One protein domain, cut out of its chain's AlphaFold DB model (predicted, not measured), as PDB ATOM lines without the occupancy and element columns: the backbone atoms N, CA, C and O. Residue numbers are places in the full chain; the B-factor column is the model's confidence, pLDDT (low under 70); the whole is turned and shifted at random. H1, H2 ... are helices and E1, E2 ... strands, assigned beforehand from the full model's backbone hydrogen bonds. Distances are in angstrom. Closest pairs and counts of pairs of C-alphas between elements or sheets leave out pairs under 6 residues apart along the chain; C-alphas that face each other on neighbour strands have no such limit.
ATOM      1  N   HIS A 383     164.122 152.204 159.783       48.38
ATOM      2  CA  HIS A 383     164.996 153.020 158.947       48.38
ATOM      3  C   HIS A 383     166.427 152.979 159.485       48.38
ATOM      4  O   HIS A 383     166.729 153.497 160.564       48.38
ATOM      5  N   ALA A 384     167.287 152.352 158.681       52.50
ATOM      6  CA  ALA A 384     168.734 152.167 158.783       52.50
ATOM      7  C   ALA A 384     169.316 151.567 160.084       52.50
ATOM      8  O   ALA A 384     170.184 150.716 159.952       52.50
ATOM      9  N   PHE A 385     168.873 151.913 161.303       60.19
ATOM     10  CA  PHE A 385     169.501 151.402 162.546       60.19
ATOM     11  C   PHE A 385     168.587 151.283 163.778       60.19
ATOM     12  O   PHE A 385     169.029 150.779 164.812       60.19
ATOM     13  N   GLU A 386     167.324 151.706 163.699       82.75
ATOM     14  CA  GLU A 386     166.417 151.646 164.845       82.75
ATOM     15  C   GLU A 386     165.013 151.207 164.441       82.75
ATOM     16  O   GLU A 386     164.485 151.632 163.414       82.75
ATOM     17  N   ALA A 387     164.454 150.317 165.253       86.19
ATOM     18  CA  ALA A 387     163.075 149.871 165.204       86.19
ATOM     19  C   ALA A 387     162.308 150.546 166.340       86.19
ATOM     20  O   ALA A 387     162.880 150.781 167.397       86.19
ATOM     21  N   PHE A 388     161.021 150.817 166.148       89.12
ATOM     22  CA  PHE A 388     160.172 151.409 167.181       89.12
ATOM     23  C   PHE A 388     159.099 150.413 167.630       89.12
ATOM     24  O   PHE A 388     158.638 149.584 166.846       89.12
ATOM     25  N   GLU A 389     158.720 150.467 168.902       91.12
ATOM     26  CA  GLU A 389     157.636 149.680 169.490       91.12
ATOM     27  C   GLU A 389     156.505 150.605 169.940       91.12
ATOM     28  O   GLU A 389     156.762 151.642 170.543       91.12
ATOM     29  N   ILE A 390     155.250 150.235 169.670       91.56
ATOM     30  CA  ILE A 390     154.081 150.982 170.150       91.56
ATOM     31  C   ILE A 390     153.875 150.706 171.643       91.56
ATOM     32  O   ILE A 390     153.705 149.557 172.054       91.56
ATOM     33  N   VAL A 391     153.821 151.763 172.449       89.38
ATOM     34  CA  VAL A 391     153.650 151.672 173.903       89.38
ATOM     35  C   VAL A 391     152.176 151.420 174.258       89.38
ATOM     36  O   VAL A 391     151.270 152.047 173.710       89.38
ATOM     37  N   GLY A 392     151.915 150.514 175.212       80.31
ATOM     38  CA  GLY A 392     150.601 150.382 175.867       80.31
ATOM     39  C   GLY A 392     149.644 149.309 175.327       80.31
ATOM     40  O   GLY A 392     148.476 149.296 175.717       80.31
ATOM     41  N   ARG A 393     150.088 148.378 174.470       58.62
ATOM     42  CA  ARG A 393     149.266 147.225 174.047       58.62
ATOM     43  C   ARG A 393     149.951 145.896 174.346       58.62
ATOM     44  O   ARG A 393     150.790 145.432 173.585       58.62
ATOM     45  N   GLU A 394     149.528 145.235 175.420       50.50
ATOM     46  CA  GLU A 394     149.930 143.855 175.691       50.50
ATOM     47  C   GLU A 394     149.276 142.897 174.675       50.50
ATOM     48  O   GLU A 394     148.053 142.914 174.503       50.50
ATOM     49  N   SER A 395     150.095 142.032 174.053       40.53
ATOM     50  CA  SER A 395     149.806 140.797 173.280       40.53
ATOM     51  C   SER A 395     149.881 140.805 171.730       40.53
ATOM     52  O   SER A 395     149.119 141.488 171.054       40.53
ATOM     53  N   SER A 396     150.720 139.881 171.222       42.66
ATOM     54  CA  SER A 396     150.824 139.226 169.890       42.66
ATOM     55  C   SER A 396     151.432 139.972 168.681       42.66
ATOM     56  O   SER A 396     151.109 141.117 168.387       42.66
ATOM     57  N   TYR A 397     152.292 139.237 167.958       43.12
ATOM     58  CA  TYR A 397     153.301 139.675 166.985       43.12
ATOM     59  C   TYR A 397     152.776 139.759 165.537       43.12
ATOM     60  O   TYR A 397     152.692 138.749 164.844       43.12
ATOM     61  N   PHE A 398     152.503 140.960 165.035       39.84
ATOM     62  CA  PHE A 398     152.675 141.242 163.607       39.84
ATOM     63  C   PHE A 398     153.435 142.551 163.487       39.84
ATOM     64  O   PHE A 398     153.024 143.546 164.090       39.84
ATOM     65  N   THR A 399     154.558 142.490 162.778       50.44
ATOM     66  CA  THR A 399     155.476 143.599 162.556       50.44
ATOM     67  C   THR A 399     155.135 144.244 161.220       50.44
ATOM     68  O   THR A 399     155.294 143.602 160.188       50.44
ATOM     69  N   VAL A 400     154.651 145.483 161.225       53.12
ATOM     70  CA  VAL A 400     154.536 146.288 160.003       53.12
ATOM     71  C   VAL A 400     155.811 147.101 159.878       53.12
ATOM     72  O   VAL A 400     156.064 147.940 160.741       53.12
ATOM     73  N   ASP A 401     156.601 146.828 158.841       63.84
ATOM     74  CA  ASP A 401     157.760 147.643 158.492       63.84
ATOM     75  C   ASP A 401     157.285 148.926 157.796       63.84
ATOM     76  O   ASP A 401     156.873 148.887 156.637       63.84
ATOM     77  N   LEU A 402     157.275 150.054 158.514       71.25
ATOM     78  CA  LEU A 402     157.035 151.361 157.895       71.25
ATOM     79  C   LEU A 402     158.369 151.955 157.461       71.25
ATOM     80  O   LEU A 402     159.223 152.259 158.299       71.25
ATOM     81  N   PHE A 403     158.508 152.158 156.158       73.44
ATOM     82  CA  PHE A 403     159.595 152.933 155.587       73.44
ATOM     83  C   PHE A 403     159.167 154.401 155.591       73.44
ATOM     84  O   PHE A 403     158.186 154.768 154.948       73.44
ATOM     85  N   LEU A 404     159.851 155.222 156.389       77.19
ATOM     86  CA  LEU A 404     159.680 156.673 156.354       77.19
ATOM     87  C   LEU A 404     160.704 157.242 155.379       77.19
ATOM     88  O   LEU A 404     161.893 156.945 155.500       77.19
ATOM     89  N   ASP A 405     160.206 157.999 154.410       76.38
ATOM     90  CA  ASP A 405     160.914 158.331 153.175       76.38
ATOM     91  C   ASP A 405     161.965 159.429 153.392       76.38
ATOM     92  O   ASP A 405     163.010 159.434 152.743       76.38
ATOM     93  N   GLU A 406     161.706 160.346 154.330       80.38
ATOM     94  CA  GLU A 406     162.519 161.543 154.533       80.38
ATOM     95  C   GLU A 406     162.850 161.773 156.017       80.38
ATOM     96  O   GLU A 406     162.023 161.586 156.917       80.38
ATOM     97  N   LEU A 407     164.099 162.184 156.266       77.75
ATOM     98  CA  LEU A 407     164.604 162.593 157.573       77.75
ATOM     99  C   LEU A 407     164.740 164.111 157.596       77.75
ATOM    100  O   LEU A 407     165.586 164.662 156.891       77.75
ATOM    101  N   VAL A 408     163.987 164.767 158.471       81.12
ATOM    102  CA  VAL A 408     164.143 166.197 158.728       81.12
ATOM    103  C   VAL A 408     164.706 166.358 160.138       81.12
ATOM    104  O   VAL A 408     164.113 165.858 161.101       81.12
ATOM    105  N   PRO A 409     165.876 167.006 160.301       72.12
ATOM    106  CA  PRO A 409     166.341 167.385 161.625       72.12
ATOM    107  C   PRO A 409     165.262 168.261 162.264       72.12
ATOM    108  O   PRO A 409     164.883 169.281 161.692       72.12
ATOM    109  N   GLY A 410     164.738 167.842 163.415       75.88
ATOM    110  CA  GLY A 410     163.834 168.683 164.186       75.88
ATOM    111  C   GLY A 410     164.607 169.786 164.904       75.88
ATOM    112  O   GLY A 410     165.698 170.206 164.507       75.88
ATOM    113  N   THR A 411     164.063 170.232 166.030       79.69
ATOM    114  CA  THR A 411     164.837 171.020 166.994       79.69
ATOM    115  C   THR A 411     166.018 170.202 167.532       79.69
ATOM    116  O   THR A 411     166.073 168.986 167.369       79.69
ATOM    117  N   ALA A 412     166.949 170.838 168.252       79.25
ATOM    118  CA  ALA A 412     168.095 170.157 168.875       79.25
ATOM    119  C   ALA A 412     167.731 168.982 169.819       79.25
ATOM    120  O   ALA A 412     168.629 168.296 170.292       79.25
ATOM    121  N   TRP A 413     166.439 168.771 170.095       87.38
ATOM    122  CA  TRP A 413     165.897 167.801 171.047       87.38
ATOM    123  C   TRP A 413     164.922 166.796 170.418       87.38
ATOM    124  O   TRP A 413     164.326 166.004 171.151       87.38
ATOM    125  N   SER A 414     164.689 166.857 169.099       91.81
ATOM    126  CA  SER A 414     163.764 165.944 168.421       91.81
ATOM    127  C   SER A 414     164.209 165.563 167.012       91.81
ATOM    128  O   SER A 414     164.799 166.356 166.278       91.81
ATOM    129  N   LEU A 415     163.893 164.331 166.615       93.06
ATOM    130  CA  LEU A 415     164.091 163.836 165.257       93.06
ATOM    131  C   LEU A 415     162.729 163.640 164.602       93.06
ATOM    132  O   LEU A 415     161.874 162.960 165.167       93.06
ATOM    133  N   VAL A 416     162.533 164.200 163.409       94.38
ATOM    134  CA  VAL A 416     161.276 164.074 162.668       94.38
ATOM    135  C   VAL A 416     161.509 163.240 161.416       94.38
ATOM    136  O   VAL A 416     162.457 163.446 160.657       94.38
ATOM    137  N   ARG A 417     160.634 162.267 161.202       93.44
ATOM    138  CA  ARG A 417     160.584 161.441 159.998       93.44
ATOM    139  C   ARG A 417     159.151 161.382 159.521       93.44
ATOM    140  O   ARG A 417     158.247 161.282 160.343       93.44
ATOM    141  N   PHE A 418     158.923 161.386 158.220       94.25
ATOM    142  CA  PHE A 418     157.571 161.256 157.689       94.25
ATOM    143  C   PHE A 418     157.532 160.381 156.444       94.25
ATOM    144  O   PHE A 418     158.542 160.149 155.784       94.25
ATOM    145  N   SER A 419     156.344 159.863 156.152       94.19
ATOM    146  CA  SER A 419     156.028 159.172 154.911       94.19
ATOM    147  C   SER A 419     154.780 159.801 154.319       94.19
ATOM    148  O   SER A 419     153.699 159.767 154.916       94.19
ATOM    149  N   ARG A 420     154.941 160.378 153.126       93.31
ATOM    150  CA  ARG A 420     153.839 161.000 152.383       93.31
ATOM    151  C   ARG A 420     152.847 159.953 151.880       93.31
ATOM    152  O   ARG A 420     151.650 160.228 151.850       93.31
ATOM    153  N   SER A 421     153.334 158.763 151.518       91.88
ATOM    154  CA  SER A 421     152.509 157.657 151.016       91.88
ATOM    155  C   SER A 421     151.614 157.077 152.110       91.88
ATOM    156  O   SER A 421     150.431 156.843 151.882       91.88
ATOM    157  N   LEU A 422     152.150 156.930 153.323       93.69
ATOM    158  CA  LEU A 422     151.404 156.432 154.479       93.69
ATOM    159  C   LEU A 422     150.631 157.527 155.221       93.69
ATOM    160  O   LEU A 422     149.830 157.213 156.097       93.69
ATOM    161  N   LYS A 423     150.893 158.798 154.900       95.88
ATOM    162  CA  LYS A 423     150.381 159.978 155.607       95.88
ATOM    163  C   LYS A 423     150.655 159.907 157.122       95.88
ATOM    164  O   LYS A 423     149.786 160.200 157.945       95.88
ATOM    165  N   LEU A 424     151.888 159.553 157.493       96.69
ATOM    166  CA  LEU A 424     152.337 159.431 158.887       96.69
ATOM    167  C   LEU A 424     153.625 160.215 159.149       96.69
ATOM    168  O   LEU A 424     154.501 160.300 158.290       96.69
ATOM    169  N   VAL A 425     153.759 160.720 160.374       96.81
ATOM    170  CA  VAL A 425     154.956 161.373 160.911       96.81
ATOM    171  C   VAL A 425     155.357 160.665 162.201       96.81
ATOM    172  O   VAL A 425     154.545 160.495 163.106       96.81
ATOM    173  N   LEU A 426     156.618 160.259 162.293       97.06
ATOM    174  CA  LEU A 426     157.268 159.802 163.511       97.06
ATOM    175  C   LEU A 426     158.163 160.920 164.044       97.06
ATOM    176  O   LEU A 426     159.134 161.305 163.391       97.06
ATOM    177  N   LYS A 427     157.875 161.386 165.254       97.62
ATOM    178  CA  LYS A 427     158.701 162.353 165.975       97.62
ATOM    179  C   LYS A 427     159.260 161.714 167.239       97.62
ATOM    180  O   LYS A 427     158.486 161.273 168.081       97.62
ATOM    181  N   THR A 428     160.578 161.625 167.373       96.62
ATOM    182  CA  THR A 428     161.252 161.084 168.569       96.62
ATOM    183  C   THR A 428     161.896 162.208 169.364       96.62
ATOM    184  O   THR A 428     162.205 163.257 168.798       96.62
ATOM    185  N   TYR A 429     162.088 162.003 170.666       96.81
ATOM    186  CA  TYR A 429     162.526 163.053 171.584       96.81
ATOM    187  C   TYR A 429     163.649 162.578 172.491       96.81
ATOM    188  O   TYR A 429     163.548 161.516 173.100       96.81
ATOM    189  N   ASP A 430     164.627 163.455 172.686       95.38
ATOM    190  CA  ASP A 430     165.667 163.272 173.698       95.38
ATOM    191  C   ASP A 430     165.197 163.796 175.073       95.38
ATOM    192  O   ASP A 430     165.649 163.334 176.123       95.38
ATOM    193  N   ASP A 431     164.263 164.761 175.089       95.81
ATOM    194  CA  ASP A 431     163.682 165.333 176.311       95.81
ATOM    195  C   ASP A 431     162.267 164.793 176.576       95.81
ATOM    196  O   ASP A 431     161.287 165.135 175.906       95.81
ATOM    197  N   VAL A 432     162.149 163.996 177.641       95.81
ATOM    198  CA  VAL A 432     160.884 163.414 178.109       95.81
ATOM    199  C   VAL A 432     159.839 164.485 178.448       95.81
ATOM    200  O   VAL A 432     158.646 164.230 178.296       95.81
ATOM    201  N   LYS A 433     160.231 165.684 178.899       95.19
ATOM    202  CA  LYS A 433     159.276 166.760 179.213       95.19
ATOM    203  C   LYS A 433     158.626 167.322 177.955       95.19
ATOM    204  O   LYS A 433     157.410 167.493 177.959       95.19
ATOM    205  N   LEU A 434     159.411 167.567 176.902       95.62
ATOM    206  CA  LEU A 434     158.889 168.025 175.609       95.62
ATOM    207  C   LEU A 434     157.951 166.972 175.014       95.62
ATOM    208  O   LEU A 434     156.828 167.298 174.637       95.62
ATOM    209  N   PHE A 435     158.364 165.700 175.054       97.19
ATOM    210  CA  PHE A 435     157.527 164.570 174.653       97.19
ATOM    211  C   PHE A 435     156.177 164.548 175.388       97.19
ATOM    212  O   PHE A 435     155.131 164.460 174.751       97.19
ATOM    213  N   GLN A 436     156.173 164.657 176.723       96.50
ATOM    214  CA  GLN A 436     154.930 164.633 177.507       96.50
ATOM    215  C   GLN A 436     154.047 165.861 177.247       96.50
ATOM    216  O   GLN A 436     152.821 165.731 177.217       96.50
ATOM    217  N   SER A 437     154.651 167.039 177.058       95.50
ATOM    218  CA  SER A 437     153.906 168.267 176.760       95.50
ATOM    219  C   SER A 437     153.196 168.166 175.412       95.50
ATOM    220  O   SER A 437     151.978 168.336 175.333       95.50
ATOM    221  N   GLU A 438     153.939 167.784 174.372       97.75
ATOM    222  CA  GLU A 438     153.419 167.643 173.014       97.75
ATOM    223  C   GLU A 438     152.398 166.501 172.909       97.75
ATOM    224  O   GLU A 438     151.326 166.679 172.329       97.75
ATOM    225  N   LYS A 439     152.652 165.364 173.570       97.62
ATOM    226  CA  LYS A 439     151.678 164.270 173.689       97.62
ATOM    227  C   LYS A 439     150.361 164.755 174.296       97.62
ATOM    228  O   LYS A 439     149.299 164.511 173.726       97.62
ATOM    229  N   SER A 440     150.419 165.460 175.430       97.06
ATOM    230  CA  SER A 440     149.217 165.959 176.111       97.06
ATOM    231  C   SER A 440     148.441 166.964 175.256       97.06
ATOM    232  O   SER A 440     147.209 167.007 175.331       97.06
ATOM    233  N   ALA A 441     149.138 167.764 174.443       97.62
ATOM    234  CA  ALA A 441     148.505 168.663 173.489       97.62
ATOM    235  C   ALA A 441     147.730 167.874 172.424       97.62
ATOM    236  O   ALA A 441     146.521 168.077 172.301       97.62
ATOM    237  N   TYR A 442     148.358 166.916 171.731       97.88
ATOM    238  CA  TYR A 442     147.662 166.126 170.706       97.88
ATOM    239  C   TYR A 442     146.501 165.295 171.266       97.88
ATOM    240  O   TYR A 442     145.453 165.214 170.632       97.88
ATOM    241  N   GLU A 443     146.625 164.733 172.473       97.00
ATOM    242  CA  GLU A 443     145.523 164.003 173.120       97.00
ATOM    243  C   GLU A 443     144.286 164.888 173.353       97.00
ATOM    244  O   GLU A 443     143.155 164.414 173.255       97.00
ATOM    245  N   LYS A 444     144.481 166.180 173.643       97.25
ATOM    246  CA  LYS A 444     143.381 167.138 173.849       97.25
ATOM    247  C   LYS A 444     142.850 167.721 172.543       97.25
ATOM    248  O   LYS A 444     141.665 168.051 172.468       97.25
ATOM    249  N   LEU A 445     143.723 167.894 171.553       97.38
ATOM    250  CA  LEU A 445     143.419 168.535 170.273       97.38
ATOM    251  C   LEU A 445     142.911 167.561 169.204       97.38
ATOM    252  O   LEU A 445     142.330 168.014 168.220       97.38
ATOM    253  N   GLY A 446     143.084 166.253 169.410       92.50
ATOM    254  CA  GLY A 446     142.665 165.212 168.477       92.50
ATOM    255  C   GLY A 446     141.188 165.294 168.072       92.50
ATOM    256  O   GLY A 446     140.325 165.730 168.841       92.50
ATOM    257  N   GLY A 447     140.904 164.851 166.844       90.56
ATOM    258  CA  GLY A 447     139.564 164.886 166.247       90.56
ATOM    259  C   GLY A 447     139.195 166.215 165.581       90.56
ATOM    260  O   GLY A 447     138.017 166.448 165.322       90.56
ATOM    261  N   SER A 448     140.171 167.090 165.332       95.31
ATOM    262  CA  SER A 448     140.001 168.311 164.545       95.31
ATOM    263  C   SER A 448     140.935 168.286 163.342       95.31
ATOM    264  O   SER A 448     142.098 167.925 163.503       95.31
ATOM    265  N   ASP A 449     140.473 168.806 162.211       95.81
ATOM    266  CA  ASP A 449     141.263 168.897 160.975       95.81
ATOM    267  C   ASP A 449     142.336 170.008 161.029       95.81
ATOM    268  O   ASP A 449     143.113 170.176 160.097       95.81
ATOM    269  N   PHE A 450     142.403 170.784 162.119       97.31
ATOM    270  CA  PHE A 450     143.437 171.806 162.325       97.31
ATOM    271  C   PHE A 450     144.759 171.252 162.867       97.31
ATOM    272  O   PHE A 450     145.742 171.992 162.916       97.31
ATOM    273  N   PHE A 451     144.788 170.004 163.347       97.88
ATOM    274  CA  PHE A 451     145.939 169.443 164.058       97.88
ATOM    275  C   PHE A 451     146.201 167.999 163.635       97.88
ATOM    276  O   PHE A 451     145.252 167.258 163.364       97.88
ATOM    277  N   PRO A 452     147.461 167.539 163.689       97.69
ATOM    278  CA  PRO A 452     147.771 166.128 163.569       97.69
ATOM    279  C   PRO A 452     147.014 165.301 164.608       97.69
ATOM    280  O   PRO A 452     146.921 165.658 165.787       97.69
ATOM    281  N   THR A 453     146.524 164.142 164.186       97.12
ATOM    282  CA  THR A 453     145.953 163.155 165.096       97.12
ATOM    283  C   THR A 453     147.064 162.271 165.641       97.12
ATOM    284  O   THR A 453     147.833 161.686 164.877       97.12
ATOM    285  N   LEU A 454     147.134 162.136 166.968       97.62
ATOM    286  CA  LEU A 454     148.009 161.162 167.615       97.62
ATOM    287  C   LEU A 454     147.528 159.741 167.311       97.62
ATOM    288  O   LEU A 454     146.456 159.330 167.751       97.62
ATOM    289  N   VAL A 455     148.341 158.986 166.574       97.00
ATOM    290  CA  VAL A 455     148.071 157.591 166.208       97.00
ATOM    291  C   VAL A 455     148.536 156.655 167.318       97.00
ATOM    292  O   VAL A 455     147.793 155.765 167.737       97.00
ATOM    293  N   ALA A 456     149.770 156.841 167.790       96.81
ATOM    294  CA  ALA A 456     150.364 156.006 168.823       96.81
ATOM    295  C   ALA A 456     151.528 156.700 169.539       96.81
ATOM    296  O   ALA A 456     152.261 157.494 168.952       96.81
ATOM    297  N   GLU A 457     151.743 156.322 170.796       97.38
ATOM    298  CA  GLU A 457     153.039 156.489 171.451       97.38
ATOM    299  C   GLU A 457     153.967 155.364 170.992       97.38
ATOM    300  O   GLU A 457     153.560 154.200 170.947       97.38
ATOM    301  N   VAL A 458     155.212 155.703 170.677       96.50
ATOM    302  CA  VAL A 458     156.237 154.731 170.310       96.50
ATOM    303  C   VAL A 458     157.491 154.893 171.162       96.50
ATOM    304  O   VAL A 458     157.707 155.926 171.791       96.50
ATOM    305  N   ARG A 459     158.333 153.863 171.185       96.56
ATOM    306  CA  ARG A 459     159.622 153.862 171.877       96.56
ATOM    307  C   ARG A 459     160.684 153.193 171.008       96.56
ATOM    308  O   ARG A 459     160.403 152.150 170.420       96.56
ATOM    309  N   GLY A 460     161.875 153.782 170.913       94.81
ATOM    310  CA  GLY A 460     163.008 153.165 170.216       94.81
ATOM    311  C   GLY A 460     163.388 151.826 170.859       94.81
ATOM    312  O   GLY A 460     163.575 151.757 172.071       94.81
ATOM    313  N   GLU A 461     163.479 150.752 170.071       91.81
ATOM    314  CA  GLU A 461     163.837 149.394 170.523       91.81
ATOM    315  C   GLU A 461     165.283 149.364 171.046       91.81
ATOM    316  O   GLU A 461     165.583 148.625 171.982       91.81
ATOM    317  N   ASN A 462     166.163 150.202 170.481       92.44
ATOM    318  CA  ASN A 462     167.573 150.274 170.860       92.44
ATOM    319  C   ASN A 462     167.870 151.455 171.791       92.44
ATOM    320  O   ASN A 462     168.579 151.273 172.781       92.44
ATOM    321  N   SER A 463     167.364 152.653 171.486       94.12
ATOM    322  CA  SER A 463     167.643 153.845 172.290       94.12
ATOM    323  C   SER A 463     166.764 153.940 173.536       94.12
ATOM    324  O   SER A 463     167.182 154.475 174.561       94.12
ATOM    325  N   GLY A 464     165.553 153.382 173.479       95.50
ATOM    326  CA  GLY A 464     164.536 153.585 174.501       95.50
ATOM    327  C   GLY A 464     163.900 154.977 174.462       95.50
ATOM    328  O   GLY A 464     163.088 155.261 175.350       95.50
ATOM    329  N   ASP A 465     164.231 155.813 173.474       96.00
ATOM    330  CA  ASP A 465     163.735 157.184 173.370       96.00
ATOM    331  C   ASP A 465     162.232 157.186 173.079       96.00
ATOM    332  O   ASP A 465     161.757 156.399 172.246       96.00
ATOM    333  N   PRO A 466     161.453 158.035 173.765       97.69
ATOM    334  CA  PRO A 466     160.033 158.164 173.497       97.69
ATOM    335  C   PRO A 466     159.791 158.876 172.161       97.69
ATOM    336  O   PRO A 466     160.537 159.766 171.747       97.69
ATOM    337  N   GLY A 467     158.701 158.515 171.495       97.38
ATOM    338  CA  GLY A 467     158.271 159.146 170.259       97.38
ATOM    339  C   GLY A 467     156.760 159.145 170.084       97.38
ATOM    340  O   GLY A 467     156.020 158.419 170.750       97.38
ATOM    341  N   LEU A 468     156.300 159.983 169.166       97.94
ATOM    342  CA  LEU A 468     154.910 160.122 168.770       97.94
ATOM    343  C   LEU A 468     154.785 159.752 167.298       97.94
ATOM    344  O   LEU A 468     155.515 160.269 166.452       97.94
ATOM    345  N   LEU A 469     153.849 158.858 167.006       97.50
ATOM    346  CA  LEU A 469     153.372 158.597 165.658       97.50
ATOM    347  C   LEU A 469     152.088 159.408 165.466       97.50
ATOM    348  O   LEU A 469     151.095 159.154 166.148       97.50
ATOM    349  N   ILE A 470     152.116 160.387 164.569       97.69
ATOM    350  CA  ILE A 470     151.008 161.308 164.285       97.69
ATOM    351  C   ILE A 470     150.669 161.290 162.789       97.69
ATOM    352  O   ILE A 470     151.453 160.802 161.973       97.69
ATOM    353  N   THR A 471     149.496 161.789 162.408       97.06
ATOM    354  CA  THR A 471     149.132 161.927 160.990       97.06
ATOM    355  C   THR A 471     149.956 163.017 160.309       97.06
ATOM    356  O   THR A 471     150.286 164.039 160.906       97.06
ATOM    357  N   TYR A 472     150.290 162.805 159.041       97.00
ATOM    358  CA  TYR A 472     150.951 163.805 158.209       97.00
ATOM    359  C   TYR A 472     149.932 164.817 157.680       97.00
ATOM    360  O   TYR A 472     148.962 164.436 157.029       97.00
ATOM    361  N   CYS A 473     150.198 166.094 157.949       96.44
ATOM    362  CA  CYS A 473     149.336 167.239 157.653       96.44
ATOM    363  C   CYS A 473     149.825 168.081 156.446       96.44
ATOM    364  O   CYS A 473     149.416 169.226 156.278       96.44
ATOM    365  N   GLY A 474     150.721 167.562 155.605       96.44
ATOM    366  CA  GLY A 474     151.228 168.293 154.437       96.44
ATOM    367  C   GLY A 474     152.603 168.933 154.629       96.44
ATOM    368  O   GLY A 474     153.373 168.537 155.504       96.44
ATOM    369  N   GLU A 475     152.923 169.892 153.763       95.75
ATOM    370  CA  GLU A 475     154.245 170.526 153.670       95.75
ATOM    371  C   GLU A 475     154.288 171.849 154.434       95.75
ATOM    372  O   GLU A 475     153.287 172.563 154.481       95.75
ATOM    373  N   SER A 476     155.439 172.197 155.016       95.06
ATOM    374  CA  SER A 476     155.620 173.479 155.709       95.06
ATOM    375  C   SER A 476     155.329 174.659 154.785       95.06
ATOM    376  O   SER A 476     155.767 174.686 153.636       95.06
ATOM    377  N   VAL A 477     154.610 175.649 155.306       95.06
ATOM    378  CA  VAL A 477     154.254 176.864 154.572       95.06
ATOM    379  C   VAL A 477     155.375 177.890 154.715       95.06
ATOM    380  O   VAL A 477     155.829 178.178 155.826       95.06
ATOM    381  N   LEU A 478     155.834 178.436 153.588       93.56
ATOM    382  CA  LEU A 478     156.758 179.569 153.584       93.56
ATOM    383  C   LEU A 478     156.015 180.846 153.987       93.56
ATOM    384  O   LEU A 478     154.809 180.961 153.786       93.56
ATOM    385  N   GLU A 479     156.714 181.814 154.578       91.19
ATOM    386  CA  GLU A 479     156.080 183.045 155.074       91.19
ATOM    387  C   GLU A 479     155.392 183.828 153.946       91.19
ATOM    388  O   GLU A 479     154.287 184.337 154.122       91.19
ATOM    389  N   GLU A 480     156.011 183.845 152.767       92.31
ATOM    390  CA  GLU A 480     155.490 184.428 151.531       92.31
ATOM    391  C   GLU A 480     154.272 183.695 150.942       92.31
ATOM    392  O   GLU A 480     153.529 184.291 150.163       92.31
ATOM    393  N   ASP A 481     154.044 182.439 151.336       93.00
ATOM    394  CA  ASP A 481     152.966 181.585 150.823       93.00
ATOM    395  C   ASP A 481     151.721 181.579 151.729       93.00
ATOM    396  O   ASP A 481     150.756 180.850 151.461       93.00
ATOM    397  N   ILE A 482     151.728 182.364 152.812       92.69
ATOM    398  CA  ILE A 482     150.559 182.556 153.673       92.69
ATOM    399  C   ILE A 482     149.582 183.499 152.964       92.69
ATOM    400  O   ILE A 482     149.852 184.682 152.762       92.69
ATOM    401  N   GLN A 483     148.424 182.963 152.599       93.12
ATOM    402  CA  GLN A 483     147.331 183.678 151.953       93.12
ATOM    403  C   GLN A 483     146.387 184.286 152.998       93.12
ATOM    404  O   GLN A 483     146.311 183.829 154.141       93.12
ATOM    405  N   ASP A 484     145.599 185.288 152.601       90.50
ATOM    406  CA  ASP A 484     144.639 185.946 153.502       90.50
ATOM    407  C   ASP A 484     143.643 184.947 154.124       90.50
ATOM    408  O   ASP A 484     143.333 185.035 155.316       90.50
ATOM    409  N   ASP A 485     143.206 183.939 153.364       92.62
ATOM    410  CA  ASP A 485     142.299 182.887 153.844       92.62
ATOM    411  C   ASP A 485     142.948 181.967 154.898       92.62
ATOM    412  O   ASP A 485     142.258 181.422 155.769       92.62
ATOM    413  N   ASP A 486     144.279 181.840 154.897       93.88
ATOM    414  CA  ASP A 486     144.998 181.078 155.921       93.88
ATOM    415  C   ASP A 486     144.931 181.774 157.271       93.88
ATOM    416  O   ASP A 486     144.800 181.108 158.295       93.88
ATOM    417  N   SER A 487     144.954 183.109 157.294       91.69
ATOM    418  CA  SER A 487     144.858 183.877 158.539       91.69
ATOM    419  C   SER A 487     143.552 183.584 159.290       91.69
ATOM    420  O   SER A 487     143.545 183.459 160.521       91.69
ATOM    421  N   ILE A 488     142.453 183.385 158.549       93.38
ATOM    422  CA  ILE A 488     141.148 183.009 159.097       93.38
ATOM    423  C   ILE A 488     141.235 181.608 159.705       93.38
ATOM    424  O   ILE A 488     140.868 181.426 160.868       93.38
ATOM    425  N   ARG A 489     141.792 180.637 158.971       94.69
ATOM    426  CA  ARG A 489     141.942 179.258 159.459       94.69
ATOM    427  C   ARG A 489     142.879 179.137 160.651       94.69
ATOM    428  O   ARG A 489     142.551 178.445 161.610       94.69
ATOM    429  N   ILE A 490     144.001 179.848 160.641       95.38
ATOM    430  CA  ILE A 490     144.926 179.904 161.776       95.38
ATOM    431  C   ILE A 490     144.207 180.511 162.988       95.38
ATOM    432  O   ILE A 490     144.304 179.982 164.093       95.38
ATOM    433  N   SER A 491     143.410 181.569 162.798       94.81
ATOM    434  CA  SER A 491     142.591 182.145 163.875       94.81
ATOM    435  C   SER A 491     141.585 181.139 164.448       94.81
ATOM    436  O   SER A 491     141.398 181.076 165.666       94.81
ATOM    437  N   GLU A 492     140.939 180.338 163.600       95.62
ATOM    438  CA  GLU A 492     140.012 179.279 164.016       95.62
ATOM    439  C   GLU A 492     140.719 178.151 164.775       95.62
ATOM    440  O   GLU A 492     140.261 177.777 165.861       95.62
ATOM    441  N   ALA A 493     141.871 177.687 164.279       96.69
ATOM    442  CA  ALA A 493     142.715 176.706 164.953       96.69
ATOM    443  C   ALA A 493     143.127 177.198 166.350       96.69
ATOM    444  O   ALA A 493     142.938 176.502 167.350       96.69
ATOM    445  N   LEU A 494     143.599 178.443 166.460       96.00
ATOM    446  CA  LEU A 494     144.023 179.024 167.734       96.00
ATOM    447  C   LEU A 494     142.854 179.190 168.712       96.00
ATOM    448  O   LEU A 494     142.994 178.864 169.891       96.00
ATOM    449  N   LYS A 495     141.668 179.602 168.241       95.31
ATOM    450  CA  LYS A 495     140.451 179.633 169.074       95.31
ATOM    451  C   LYS A 495     140.080 178.241 169.582       95.31
ATOM    452  O   LYS A 495     139.763 178.098 170.765       95.31
ATOM    453  N   PHE A 496     140.129 177.224 168.722       95.94
ATOM    454  CA  PHE A 496     139.821 175.841 169.090       95.94
ATOM    455  C   PHE A 496     140.806 175.297 170.133       95.94
ATOM    456  O   PHE A 496     140.393 174.673 171.116       95.94
ATOM    457  N   MET A 497     142.097 175.566 169.940       96.50
ATOM    458  CA  MET A 497     143.175 175.172 170.842       96.50
ATOM    459  C   MET A 497     143.048 175.863 172.208       96.50
ATOM    460  O   MET A 497     143.052 175.196 173.247       96.50
ATOM    461  N   HIS A 498     142.828 177.184 172.219       95.31
ATOM    462  CA  HIS A 498     142.643 177.970 173.445       95.31
ATOM    463  C   HIS A 498     141.390 177.535 174.214       95.31
ATOM    464  O   HIS A 498     141.425 177.451 175.442       95.31
ATOM    465  N   ALA A 499     140.303 177.185 173.517       94.94
ATOM    466  CA  ALA A 499     139.083 176.661 174.141       94.94
ATOM    467  C   ALA A 499     139.304 175.320 174.867       94.94
ATOM    468  O   ALA A 499     138.590 175.009 175.819       94.94
ATOM    469  N   ARG A 500     140.319 174.545 174.464       96.38
ATOM    470  CA  ARG A 500     140.762 173.307 175.133       96.38
ATOM    471  C   ARG A 500     141.834 173.535 176.194       96.38
ATOM    472  O   ARG A 500     142.365 172.583 176.765       96.38
ATOM    473  N   GLY A 501     142.139 174.798 176.471       95.69
ATOM    474  CA  GLY A 501     143.126 175.188 177.455       95.69
ATOM    475  C   GLY A 501     144.553 174.825 177.060       95.69
ATOM    476  O   GLY A 501     145.349 174.517 177.944       95.69
ATOM    477  N   ILE A 502     144.869 174.834 175.766       96.38
ATOM    478  CA  ILE A 502     146.229 174.681 175.240       96.38
ATOM    479  C   ILE A 502     146.652 176.000 174.597       96.38
ATOM    480  O   ILE A 502     145.847 176.644 173.936       96.38
ATOM    481  N   HIS A 503     147.899 176.404 174.816       95.75
ATOM    482  CA  HIS A 503     148.562 177.517 174.138       95.75
ATOM    483  C   HIS A 503     149.838 176.987 173.498       95.75
ATOM    484  O   HIS A 503     150.512 176.171 174.121       95.75
ATOM    485  N   HIS A 504     150.167 177.414 172.283       96.25
ATOM    486  CA  HIS A 504     151.239 176.800 171.497       96.25
ATOM    487  C   HIS A 504     152.628 177.373 171.811       96.25
ATOM    488  O   HIS A 504     153.591 176.616 171.851       96.25
ATOM    489  N   HIS A 505     152.738 178.689 172.020       94.50
ATOM    490  CA  HIS A 505     153.974 179.430 172.327       94.50
ATOM    491  C   HIS A 505     155.080 179.416 171.256       94.50
ATOM    492  O   HIS A 505     156.156 179.963 171.479       94.50
ATOM    493  N   ASP A 506     154.820 178.847 170.080       95.50
ATOM    494  CA  ASP A 506     155.783 178.799 168.968       95.50
ATOM    495  C   ASP A 506     155.058 178.857 167.618       95.50
ATOM    496  O   ASP A 506     155.352 178.109 166.692       95.50
ATOM    497  N   ILE A 507     154.035 179.714 167.515       95.31
ATOM    498  CA  ILE A 507     153.338 179.928 166.244       95.31
ATOM    499  C   ILE A 507     154.217 180.787 165.337       95.31
ATOM    500  O   ILE A 507     154.517 181.940 165.649       95.31
ATOM    501  N   HIS A 508     154.609 180.217 164.204       94.19
ATOM    502  CA  HIS A 508     155.299 180.881 163.100       94.19
ATOM    503  C   HIS A 508     155.124 180.026 161.820       94.19
ATOM    504  O   HIS A 508     154.765 178.851 161.938       94.19
ATOM    505  N   PRO A 509     155.466 180.525 160.617       95.06
ATOM    506  CA  PRO A 509     155.238 179.814 159.346       95.06
ATOM    507  C   PRO A 509     155.771 178.369 159.305       95.06
ATOM    508  O   PRO A 509     155.067 177.451 158.912       95.06
ATOM    509  N   ARG A 510     156.963 178.131 159.866       95.06
ATOM    510  CA  ARG A 510     157.602 176.799 160.002       95.06
ATOM    511  C   ARG A 510     156.765 175.737 160.752       95.06
ATOM    512  O   ARG A 510     156.974 174.553 160.518       95.06
ATOM    513  N   ASN A 511     155.828 176.156 161.610       97.31
ATOM    514  CA  ASN A 511     154.922 175.287 162.378       97.31
ATOM    515  C   ASN A 511     153.497 175.274 161.793       97.31
ATOM    516  O   ASN A 511     152.554 174.794 162.423       97.31
ATOM    517  N   LEU A 512     153.338 175.804 160.582       97.38
ATOM    518  CA  LEU A 512     152.128 175.718 159.782       97.38
ATOM    519  C   LEU A 512     152.446 174.836 158.581       97.38
ATOM    520  O   LEU A 512     153.411 175.081 157.858       97.38
ATOM    521  N   VAL A 513     151.641 173.804 158.372       97.31
ATOM    522  CA  VAL A 513     151.741 172.940 157.196       97.31
ATOM    523  C   VAL A 513     150.462 173.043 156.380       97.31
ATOM    524  O   VAL A 513     149.380 173.244 156.935       97.31
ATOM    525  N   ARG A 514     150.587 172.933 155.060       97.06
ATOM    526  CA  ARG A 514     149.466 172.945 154.127       97.06
ATOM    527  C   ARG A 514     149.265 171.552 153.557       97.06
ATOM    528  O   ARG A 514     150.132 171.009 152.871       97.06
ATOM    529  N   GLU A 515     148.090 171.000 153.821       95.69
ATOM    530  CA  GLU A 515     147.634 169.754 153.222       95.69
ATOM    531  C   GLU A 515     147.402 169.910 151.715       95.69
ATOM    532  O   GLU A 515     147.203 171.008 151.196       95.69
ATOM    533  N   GLU A 516     147.332 168.786 151.006       93.19
ATOM    534  CA  GLU A 516     147.053 168.738 149.565       93.19
ATOM    535  C   GLU A 516     145.707 169.394 149.192       93.19
ATOM    536  O   GLU A 516     145.565 169.961 148.113       93.19
ATOM    537  N   GLY A 517     144.736 169.401 150.114       92.94
ATOM    538  CA  GLY A 517     143.462 170.115 149.962       92.94
ATOM    539  C   GLY A 517     143.536 171.631 150.201       92.94
ATOM    540  O   GLY A 517     142.504 172.297 150.192       92.94
ATOM    541  N   GLY A 518     144.721 172.183 150.477       94.44
ATOM    542  CA  GLY A 518     144.925 173.597 150.801       94.44
ATOM    543  C   GLY A 518     144.593 173.972 152.251       94.44
ATOM    544  O   GLY A 518     144.619 175.151 152.598       94.44
ATOM    545  N   HIS A 519     144.279 172.997 153.106       94.06
ATOM    546  CA  HIS A 519     143.978 173.220 154.520       94.06
ATOM    547  C   HIS A 519     145.254 173.438 155.336       94.06
ATOM    548  O   HIS A 519     146.227 172.711 155.163       94.06
ATOM    549  N   ILE A 520     145.240 174.441 156.218       96.69
ATOM    550  CA  ILE A 520     146.337 174.704 157.153       96.69
ATOM    551  C   ILE A 520     146.143 173.861 158.407       96.69
ATOM    552  O   ILE A 520     145.087 173.915 159.040       96.69
ATOM    553  N   CYS A 521     147.197 173.149 158.783       97.62
ATOM    554  CA  CYS A 521     147.299 172.385 160.014       97.62
ATOM    555  C   CYS A 521     148.478 172.929 160.845       97.62
ATOM    556  O   CYS A 521     149.537 173.271 160.314       97.62
ATOM    557  N   VAL A 522     148.275 173.070 162.156       97.94
ATOM    558  CA  VAL A 522     149.281 173.572 163.106       97.94
ATOM    559  C   VAL A 522     150.024 172.383 163.716       97.94
ATOM    560  O   VAL A 522     149.390 171.444 164.201       97.94
ATOM    561  N   ILE A 523     151.356 172.424 163.706       97.88
ATOM    562  CA  ILE A 523     152.238 171.332 164.146       97.88
ATOM    563  C   ILE A 523     153.257 171.802 165.193       97.88
ATOM    564  O   ILE A 523     153.468 172.992 165.361       97.88
ATOM    565  N   ASP A 524     153.946 170.847 165.826       97.06
ATOM    566  CA  ASP A 524     155.046 171.072 166.782       97.06
ATOM    567  C   ASP A 524     154.630 171.708 168.121       97.06
ATOM    568  O   ASP A 524     155.009 172.819 168.490       97.06
ATOM    569  N   PHE A 525     153.907 170.930 168.929       97.44
ATOM    570  CA  PHE A 525     153.454 171.341 170.262       97.44
ATOM    571  C   PHE A 525     154.513 171.137 171.359       97.44
ATOM    572  O   PHE A 525     154.168 171.040 172.539       97.44
ATOM    573  N   GLY A 526     155.802 171.074 171.007       95.50
ATOM    574  CA  GLY A 526     156.890 170.860 171.970       95.50
ATOM    575  C   GLY A 526     156.951 171.930 173.066       95.50
ATOM    576  O   GLY A 526     157.283 171.625 174.211       95.50
ATOM    577  N   LEU A 527     156.576 173.169 172.732       95.12
ATOM    578  CA  LEU A 527     156.536 174.315 173.651       95.12
ATOM    579  C   LEU A 527     155.131 174.634 174.173       95.12
ATOM    580  O   LEU A 527     154.952 175.614 174.896       95.12
ATOM    581  N   ALA A 528     154.140 173.806 173.842       95.75
ATOM    582  CA  ALA A 528     152.773 174.073 174.237       95.75
ATOM    583  C   ALA A 528     152.608 173.987 175.760       95.75
ATOM    584  O   ALA A 528     153.153 173.089 176.407       95.75
ATOM    585  N   VAL A 529     151.815 174.894 176.332       94.50
ATOM    586  CA  VAL A 529     151.530 174.938 177.772       94.50
ATOM    587  C   VAL A 529     150.024 174.969 178.056       94.50
ATOM    588  O   VAL A 529     149.232 175.452 177.240       94.50
ATOM    589  N   PRO A 530     149.582 174.484 179.231       92.94
ATOM    590  CA  PRO A 530     148.197 174.628 179.660       92.94
ATOM    591  C   PRO A 530     147.804 176.096 179.901       92.94
ATOM    592  O   PRO A 530     148.539 176.850 180.538       92.94
ATOM    593  N   SER A 531     146.589 176.483 179.506       86.00
ATOM    594  CA  SER A 531     146.069 177.862 179.577       86.00
ATOM    595  C   SER A 531     146.042 178.491 180.958       86.00
ATOM    596  O   SER A 531     146.082 179.717 181.082       86.00
ATOM    597  N   ILE A 532     146.021 177.672 182.010       80.81
ATOM    598  CA  ILE A 532     146.088 178.168 183.383       80.81
ATOM    599  C   ILE A 532     147.368 178.976 183.635       80.81
ATOM    600  O   ILE A 532     147.357 179.885 184.458       80.81
ATOM    601  N   GLN A 533     148.443 178.695 182.890       68.75
ATOM    602  CA  GLN A 533     149.698 179.435 182.988       68.75
ATOM    603  C   GLN A 533     149.590 180.821 182.334       68.75
ATOM    604  O   GLN A 533     150.045 181.797 182.924       68.75
ATOM    605  N   CYS A 534     148.900 180.956 181.195       66.56
ATOM    606  CA  CYS A 534     148.673 182.261 180.555       66.56
ATOM    607  C   CYS A 534     147.692 183.149 181.334       66.56
ATOM    608  O   CYS A 534     147.839 184.369 181.353       66.56
ATOM    609  N   ALA A 535     146.692 182.559 181.997       65.81
ATOM    610  CA  ALA A 535     145.751 183.320 182.823       65.81
ATOM    611  C   ALA A 535     146.440 183.995 184.024       65.81
ATOM    612  O   ALA A 535     146.005 185.055 184.474       65.81
ATOM    613  N   GLN A 536     147.522 183.398 184.532       66.44
ATOM    614  CA  GLN A 536     148.259 183.905 185.691       66.44
ATOM    615  C   GLN A 536     149.201 185.061 185.351       66.44
ATOM    616  O   GLN A 536     149.449 185.905 186.210       66.44
ATOM    617  N   THR A 537     149.717 185.139 184.122       61.50
ATOM    618  CA  THR A 537     150.757 186.120 183.787       61.50
ATOM    619  C   THR A 537     150.221 187.512 183.455       61.50
ATOM    620  O   THR A 537     151.027 188.427 183.318       61.50
ATOM    621  N   GLN A 538     148.897 187.714 183.322       58.97
ATOM    622  CA  GLN A 538     148.249 188.959 182.837       58.97
ATOM    623  C   GLN A 538     148.776 189.494 181.484       58.97
ATOM    624  O   GLN A 538     148.251 190.473 180.955       58.97
ATOM    625  N   THR A 539     149.789 188.861 180.897       66.62
ATOM    626  CA  THR A 539     150.373 189.192 179.608       66.62
ATOM    627  C   THR A 539     149.521 188.610 178.488       66.62
ATOM    628  O   THR A 539     148.949 187.527 178.611       66.62
ATOM    629  N   LEU A 540     149.419 189.347 177.378       76.06
ATOM    630  CA  LEU A 540     148.788 188.849 176.159       76.06
ATOM    631  C   LEU A 540     149.438 187.509 175.782       76.06
ATOM    632  O   LEU A 540     150.664 187.432 175.706       76.06
ATOM    633  N   CYS A 541     148.625 186.474 175.565       80.12
ATOM    634  CA  CYS A 541     149.101 185.178 175.086       80.12
ATOM    635  C   CYS A 541     149.970 185.366 173.830       80.12
ATOM    636  O   CYS A 541     149.566 186.080 172.910       80.12
ATOM    637  N   GLU A 542     151.138 184.722 173.792       85.19
ATOM    638  CA  GLU A 542     152.091 184.840 172.680       85.19
ATOM    639  C   GLU A 542     151.467 184.427 171.341       85.19
ATOM    640  O   GLU A 542     151.631 185.144 170.356       85.19
ATOM    641  N   ASP A 543     150.623 183.390 171.327       88.94
ATOM    642  CA  ASP A 543     149.870 182.988 170.131       88.94
ATOM    643  C   ASP A 543     148.990 184.126 169.590       88.94
ATOM    644  O   ASP A 543     148.859 184.306 168.383       88.94
ATOM    645  N   LYS A 544     148.381 184.926 170.481       81.94
ATOM    646  CA  LYS A 544     147.522 186.049 170.073       81.94
ATOM    647  C   LYS A 544     148.326 187.209 169.505       81.94
ATOM    648  O   LYS A 544     147.814 187.895 168.629       81.94
ATOM    649  N   ARG A 545     149.550 187.439 169.991       84.12
ATOM    650  CA  ARG A 545     150.420 188.493 169.447       84.12
ATOM    651  C   ARG A 545     150.744 188.235 167.985       84.12
ATOM    652  O   ARG A 545     150.652 189.158 167.184       84.12
ATOM    653  N   TRP A 546     151.000 186.972 167.641       80.44
ATOM    654  CA  TRP A 546     151.216 186.572 166.257       80.44
ATOM    655  C   TRP A 546     150.000 186.889 165.371       80.44
ATOM    656  O   TRP A 546     150.154 187.544 164.346       80.44
ATOM    657  N   ILE A 547     148.779 186.548 165.813       74.88
ATOM    658  CA  ILE A 547     147.536 186.878 165.079       74.88
ATOM    659  C   ILE A 547     147.377 188.391 164.872       74.88
ATOM    660  O   ILE A 547     146.881 188.832 163.840       74.88
ATOM    661  N   LEU A 548     147.750 189.196 165.868       78.94
ATOM    662  CA  LEU A 548     147.597 190.651 165.820       78.94
ATOM    663  C   LEU A 548     148.695 191.349 165.000       78.94
ATOM    664  O   LEU A 548     148.670 192.574 164.893       78.94
ATOM    665  N   GLY A 549     149.655 190.602 164.441       71.38
ATOM    666  CA  GLY A 549     150.822 191.176 163.771       71.38
ATOM    667  C   GLY A 549     151.753 191.925 164.732       71.38
ATOM    668  O   GLY A 549     152.555 192.753 164.303       71.38
TER     669      GLY A 549
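This is residues 383 to 549 of the 915 residues of the protein "Protein kinase domain-containing protein" of Hebeloma cylindrosporum h7 (UniProt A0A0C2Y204). The model has two lobes along its longest axis: a strongly twisted wall of six antiparallel strands with H1 over one face, and a second lobe in which H2 packs on the small hairpin of E8 and E9. H4 lies beside H2, H3 is near H2's last residues, and residues 393 to 398 stick out beyond the sheet. The printed part has 167 residues with four named helices and nine named strands, in the order E1 E2 E3 E4 E5 H1 E6 E7 H2 E8 E9 H3 H4; the large sheet runs E1 E6 E7 E5 E4 E3, and the class is mixed, helices and strands. The whole is compact, with a radius of gyration of the C-alphas of 16.4 A and spans of 50 by 35 by 29 A.

E1, residues 388 to 390, begins at C-alpha 388 (160.172, 151.409, 167.181). E2 is residues 399 to 402, E3 406 to 409, E4 414 to 419, 17.0 A long, and E5 424 to 429, 16.7 A. H1, residues 432 to 445, is 19.8 A long. E6 is residues 454 to 460, 17.2 A, and E7 466 to 471, 17.0 A. H2, residues 484 to 499, is 23.3 A long from C-alpha 484 (144.639, 185.946, 153.502). E8 is residues 512 to 514, E9 520 to 522 and H3 531 to 536. H4, residues 542 to 547, ends at C-alpha 547 (147.536, 186.878, 165.079).

E1 and E3 are the sheet's edge strands. E1 and E6 have N 389 and O 459 at 2.8 A; the hairpin E6 and E7 has N 458 and O 467 at 2.8 A; E7 and E5 have N 427 and O 468 at 2.9 A. E3, E4 and E5 form a meander, each strand the antiparallel neighbour of the one before, with N 408 and O 416 at 3.0 A and N 426 and O 417 at 2.7 A. E2 pairs with no named strand. E5, H1 and E6 form a split strand-helix-strand unit, two strands running the same way with E7 between them; its crossover is right-handed. With H1 on one face, helix and sheet make two layers; its height over the sheet is 9.5 A, and it runs along the strands, at 23 degrees to E7 on the local plane. H1 and H2 are close but not clearly touching, the closest C-alphas, of Leu 445 and Met 497, being 6.7 A apart. The closest C-alphas of H2 and E9, of Asp 486 and Ile 520, are 6.6 A apart; in the hairpin E8 and E9, N 513 and O 521 are at 2.9 A. H2, with residues 487 to 494 alone, only just touches H4, with 3 pairs of C-alphas within 8 A, the closest Ser 491 and Ile 547 at 7.0 A; the tilt is shallow, 29 degrees, opposite ways. H2 and H3 are close but not clearly touching, at His 498 and Ser 531, C-alphas 7.0 A apart. Every O i to N i+4 pair is within hydrogen-bond range in H1 and H4, 11 of 12 in H2 and 1 of 2 in H3.

The C-alphas farthest apart, of Ser 396 and Gly 549, are 52.3 A apart. The printed part has no cut, and the links E7 to H2 and H2 to E8 are long. Residues 393 to 398 and 535 to 540 stand free. The pLDDT is under 70 at residues 383 to 385, 393 to 401 and 533 to 539.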